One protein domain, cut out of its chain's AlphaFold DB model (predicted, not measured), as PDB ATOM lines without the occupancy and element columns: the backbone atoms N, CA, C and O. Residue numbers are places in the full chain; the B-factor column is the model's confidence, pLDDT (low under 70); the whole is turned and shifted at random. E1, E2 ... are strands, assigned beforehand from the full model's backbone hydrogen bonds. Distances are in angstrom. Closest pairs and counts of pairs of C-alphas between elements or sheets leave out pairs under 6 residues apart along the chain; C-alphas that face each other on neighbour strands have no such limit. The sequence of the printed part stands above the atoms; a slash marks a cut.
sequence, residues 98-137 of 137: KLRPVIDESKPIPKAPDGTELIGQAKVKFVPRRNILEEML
ATOM      1  N   LYS A  98     373.492  86.294 147.291       84.06
ATOM      2  CA  LYS A  98     373.217  87.386 146.354       84.06
ATOM      3  C   LYS A  98     373.556  86.910 144.945       84.06
ATOM      4  O   LYS A  98     374.717  86.603 144.667       84.06
ATOM      5  N   LEU A  99     372.557  86.871 144.070       87.19
ATOM      6  CA  LEU A  99     372.725  86.477 142.675       87.19
ATOM      7  C   LEU A  99     373.149  87.681 141.819       87.19
ATOM      8  O   LEU A  99     372.737  88.817 142.068       87.19
ATOM      9  N   ARG A 100     373.993  87.438 140.817       87.06
ATOM     10  CA  ARG A 100     374.340  88.379 139.749       87.06
ATOM     11  C   ARG A 100     373.776  87.883 138.412       87.06
ATOM     12  O   ARG A 100     373.844  86.680 138.149       87.06
ATOM     13  N   PRO A 101     373.228  88.778 137.578       90.75
ATOM     14  CA  PRO A 101     372.885  88.440 136.205       90.75
ATOM     15  C   PRO A 101     374.173  88.235 135.396       90.75
ATOM     16  O   PRO A 101     375.066  89.079 135.426       90.75
ATOM     17  N   VAL A 102     374.275  87.112 134.691       89.62
ATOM     18  CA  VAL A 102     375.378  86.772 133.782       89.62
ATOM     19  C   VAL A 102     374.775  86.277 132.473       89.62
ATOM     20  O   VAL A 102     373.743  85.609 132.487       89.62
ATOM     21  N   ILE A 103     375.392  86.601 131.340       89.50
ATOM     22  CA  ILE A 103     374.935  86.113 130.036       89.50
ATOM     23  C   ILE A 103     375.032  84.581 130.007       89.50
ATOM     24  O   ILE A 103     375.999  83.982 130.483       89.50
ATOM     25  N   ASP A 104     373.989  83.928 129.507       88.25
ATOM     26  CA  ASP A 104     373.946  82.478 129.395       88.25
ATOM     27  C   ASP A 104     374.615  82.015 128.095       88.25
ATOM     28  O   ASP A 104     373.973  81.926 127.055       88.25
ATOM     29  N   GLU A 105     375.903  81.687 128.179       84.50
ATOM     30  CA  GLU A 105     376.716  81.183 127.060       84.50
ATOM     31  C   GLU A 105     376.198  79.870 126.453       84.50
ATOM     32  O   GLU A 105     376.528  79.540 125.319       84.50
ATOM     33  N   SER A 106     375.362  79.115 127.180       88.19
ATOM     34  CA  SER A 106     374.762  77.884 126.648       88.19
ATOM     35  C   SER A 106     373.701  78.147 125.577       88.19
ATOM     36  O   SER A 106     373.309  77.230 124.855       88.19
ATOM     37  N   LYS A 107     373.204  79.387 125.484       85.94
ATOM     38  CA  LYS A 107     372.159  79.776 124.540       85.94
ATOM     39  C   LYS A 107     372.729  80.731 123.496       85.94
ATOM     40  O   LYS A 107     373.469  81.645 123.852       85.94
ATOM     41  N   PRO A 108     372.364  80.566 122.215       84.94
ATOM     42  CA  PRO A 108     372.850  81.451 121.170       84.94
ATOM     43  C   PRO A 108     372.357  82.880 121.408       84.94
ATOM     44  O   PRO A 108     371.195  83.103 121.764       84.94
ATOM     45  N   ILE A 109     373.243  83.847 121.182       86.12
ATOM     46  CA  ILE A 109     372.891  85.265 121.200       86.12
ATOM     47  C   ILE A 109     372.036  85.542 119.952       86.12
ATOM     48  O   ILE A 109     372.437  85.155 118.848       86.12
ATOM     49  N   PRO A 110     370.855  86.170 120.092       86.75
ATOM     50  CA  PRO A 110     370.035  86.528 118.943       86.75
ATOM     51  C   PRO A 110     370.799  87.482 118.018       86.75
ATOM     52  O   PRO A 110     371.509  88.384 118.470       86.75
ATOM     53  N   LYS A 111     370.654  87.268 116.709       89.94
ATOM     54  CA  LYS A 111     371.309  88.065 115.668       89.94
ATOM     55  C   LYS A 111     370.286  88.944 114.960       89.94
ATOM     56  O   LYS A 111     369.161  88.512 114.714       89.94
ATOM     57  N   ALA A 112     370.684  90.169 114.645       87.31
ATOM     58  CA  ALA A 112     369.930  91.064 113.778       87.31
ATOM     59  C   ALA A 112     369.889  90.525 112.330       87.31
ATOM     60  O   ALA A 112     370.713  89.677 111.975       87.31
ATOM     61  N   PRO A 113     368.979  91.022 111.469       84.94
ATOM     62  CA  PRO A 113     368.961  90.666 110.044       84.94
ATOM     63  C   PRO A 113     370.288  90.964 109.325       84.94
ATOM     64  O   PRO A 113     370.642  90.251 108.393       84.94
ATOM     65  N   ASP A 114     371.063  91.938 109.814       85.56
ATOM     66  CA  ASP A 114     372.396  92.295 109.304       85.56
ATOM     67  C   ASP A 114     373.521  91.367 109.816       85.56
ATOM     68  O   ASP A 114     374.699  91.582 109.538       85.56
ATOM     69  N   GLY A 115     373.183  90.341 110.606       82.75
ATOM     70  CA  GLY A 115     374.127  89.367 111.164       82.75
ATOM     71  C   GLY A 115     374.866  89.818 112.429       82.75
ATOM     72  O   GLY A 115     375.608  89.023 113.008       82.75
ATOM     73  N   THR A 116     374.653  91.053 112.891       87.50
ATOM     74  CA  THR A 116     375.253  91.591 114.121       87.50
ATOM     75  C   THR A 116     374.644  90.960 115.377       87.50
ATOM     76  O   THR A 116     373.446  90.674 115.444       87.50
ATOM     77  N   GLU A 117     375.479  90.710 116.389       84.69
ATOM     78  CA  GLU A 117     375.056  90.072 117.640       84.69
ATOM     79  C   GLU A 117     374.385  91.075 118.584       84.69
ATOM     80  O   GLU A 117     374.949  92.113 118.935       84.69
ATOM     81  N   LEU A 118     373.173  90.749 119.041       84.62
ATOM     82  CA  LEU A 118     372.393  91.596 119.938       84.62
ATOM     83  C   LEU A 118     372.637  91.195 121.395       84.62
ATOM     84  O   LEU A 118     371.805  90.557 122.039       84.62
ATOM     85  N   ILE A 119     373.783  91.617 121.937       81.06
ATOM     86  CA  ILE A 119     374.213  91.310 123.316       81.06
ATOM     87  C   ILE A 119     373.157  91.742 124.350       81.06
ATOM     88  O   ILE A 119     372.914  91.038 125.327       81.06
ATOM     89  N   GLY A 120     372.463  92.861 124.117       82.69
ATOM     90  CA  GLY A 120     371.404  93.355 125.008       82.69
ATOM     91  C   GLY A 120     370.139  92.486 125.054       82.69
ATOM     92  O   GLY A 120     369.353  92.611 125.988       82.69
ATOM     93  N   GLN A 121     369.946  91.600 124.074       84.44
ATOM     94  CA  GLN A 121     368.845  90.630 124.030       84.44
ATOM     95  C   GLN A 121     369.305  89.214 124.411       84.44
ATOM     96  O   GLN A 121     368.518  88.266 124.354       84.44
ATOM     97  N   ALA A 122     370.575  89.050 124.795       86.06
ATOM     98  CA  ALA A 122     371.097  87.768 125.224       86.06
ATOM     99  C   ALA A 122     370.363  87.286 126.482       86.06
ATOM    100  O   ALA A 122     370.089  88.046 127.415       86.06
ATOM    101  N   LYS A 123     370.035  85.991 126.515       88.56
ATOM    102  CA  LYS A 123     369.356  85.399 127.666       88.56
ATOM    103  C   LYS A 123     370.305  85.388 128.863       88.56
ATOM    104  O   LYS A 123     371.460  84.993 128.752       88.56
ATOM    105  N   VAL A 124     369.799  85.817 130.013       91.88
ATOM    106  CA  VAL A 124     370.573  85.950 131.249       91.88
ATOM    107  C   VAL A 124     370.299  84.760 132.168       91.88
ATOM    108  O   VAL A 124     369.155  84.323 132.310       91.88
ATOM    109  N   LYS A 125     371.348  84.254 132.816       91.31
ATOM    110  CA  LYS A 125     371.294  83.325 133.949       91.31
ATOM    111  C   LYS A 125     371.685  84.045 135.240       91.31
ATOM    112  O   LYS A 125     372.534  84.935 135.240       91.31
ATOM    113  N   PHE A 126     371.073  83.660 136.354       88.25
ATOM    114  CA  PHE A 126     371.418  84.192 137.671       88.25
ATOM    115  C   PHE A 126     372.418  83.265 138.353       88.25
ATOM    116  O   PHE A 126     372.127  82.094 138.578       88.25
ATOM    117  N   VAL A 127     373.593  83.797 138.680       85.50
ATOM    118  CA  VAL A 127     374.695  83.038 139.286       85.50
ATOM    119  C   VAL A 127     375.048  83.666 140.636       85.50
ATOM    120  O   VAL A 127     375.037  84.895 140.736       85.50
ATOM    121  N   PRO A 128     375.357  82.895 141.692       83.44
ATOM    122  CA  PRO A 128     375.857  83.446 142.951       83.44
ATOM    123  C   PRO A 128     377.063  84.376 142.751       83.44
ATOM    124  O   PRO A 128     377.914  84.148 141.893       83.44
ATOM    125  N   ARG A 129     377.147  85.452 143.544       74.62
ATOM    126  CA  ARG A 129     378.288  86.389 143.502       74.62
ATOM    127  C   ARG A 129     379.591  85.794 144.027       74.62
ATOM    128  O   ARG A 129     380.652  86.233 143.605       74.62
ATOM    129  N   ARG A 130     379.496  84.876 144.986       67.50
ATOM    130  CA  ARG A 130     380.621  84.140 145.561       67.50
ATOM    131  C   ARG A 130     380.255  82.672 145.533       67.50
ATOM    132  O   ARG A 130     379.264  82.288 146.153       67.50
ATOM    133  N   ASN A 131     381.021  81.895 144.786       63.12
ATOM    134  CA  ASN A 131     380.947  80.450 144.795       63.12
ATOM    135  C   ASN A 131     382.204  79.958 145.512       63.12
ATOM    136  O   ASN A 131     383.307  80.195 145.034       63.12
ATOM    137  N   ILE A 132     382.054  79.319 146.670       64.25
ATOM    138  CA  ILE A 132     383.205  78.863 147.476       64.25
ATOM    139  C   ILE A 132     384.037  77.843 146.685       64.25
ATOM    140  O   ILE A 132     385.243  77.738 146.869       64.25
ATOM    141  N   LEU A 133     383.394  77.123 145.761       61.78
ATOM    142  CA  LEU A 133     384.050  76.165 144.878       61.78
ATOM    143  C   LEU A 133     384.971  76.829 143.842       61.78
ATOM    144  O   LEU A 133     385.929  76.196 143.421       61.78
ATOM    145  N   GLU A 134     384.717  78.083 143.449       61.19
ATOM    146  CA  GLU A 134     385.608  78.828 142.540       61.19
ATOM    147  C   GLU A 134     386.874  79.335 143.254       61.19
ATOM    148  O   GLU A 134     387.880  79.544 142.593       61.19
ATOM    149  N   GLU A 135     386.856  79.513 144.581       57.94
ATOM    150  CA  GLU A 135     388.035  79.939 145.362       57.94
ATOM    151  C   GLU A 135     388.990  78.774 145.701       57.94
ATOM    152  O   GLU A 135     390.096  79.013 146.180       57.94
ATOM    153  N   MET A 136     388.569  77.522 145.488       52.72
ATOM    154  CA  MET A 136     389.364  76.315 145.776       52.72
ATOM    155  C   MET A 136     390.025  75.676 144.542       52.72
ATOM    156  O   MET A 136     390.679  74.641 144.687       52.72
ATOM    157  N   LEU A 137     389.844  76.264 143.357       46.31
ATOM    158  CA  LEU A 137     390.486  75.879 142.091       46.31
ATOM    159  C   LEU A 137     391.650  76.822 141.778       46.31
ATOM    160  O   LEU A 137     392.671  76.312 141.265       46.31
TER     161      LEU A 137
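What this domain is: This is residues 98 to 137 of the 137 residues of an uncharacterized protein of Selenomonas ruminantium (UniProt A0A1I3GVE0). With little regular structure, this is one two-stranded hairpin, E1 and E2, with a long loop, residues 104 to 123, drawn out from one end and a tail from the other, of which residues 131 to 137 stick out free. The printed part has 40 residues, with no named helix and two named strands, E1 then E2, antiparallel; the class is all strand, with 10 residues in named elements. It is only just extended, close to loose, with a radius of gyration of the C-alphas of 13.8 A, and spans 43 by 21 by 11 A.

Where its parts are: E1, residues 99 to 103, runs 12.8 A from C-alpha 99 at (372.725, 86.477, 142.675). E2, residues 124 to 128, runs 13.1 A to C-alpha 128 at (375.857, 83.446, 142.951).

How they stand to each other: E1 and E2 are antiparallel neighbours, their directions at 142 degrees. C-alphas 99 and 128 face each other at 4.4 A. N 100 and O 127, and N 125 and O 102, are within hydrogen-bond range, each 2.8 A apart.

The domain as a whole: The C-alphas farthest apart, of Pro 113 and Met 136, are 43.6 A apart. The printed part has no cut. The link from E1 to E2 is long. Residues 130 to 137 have pLDDT under 70.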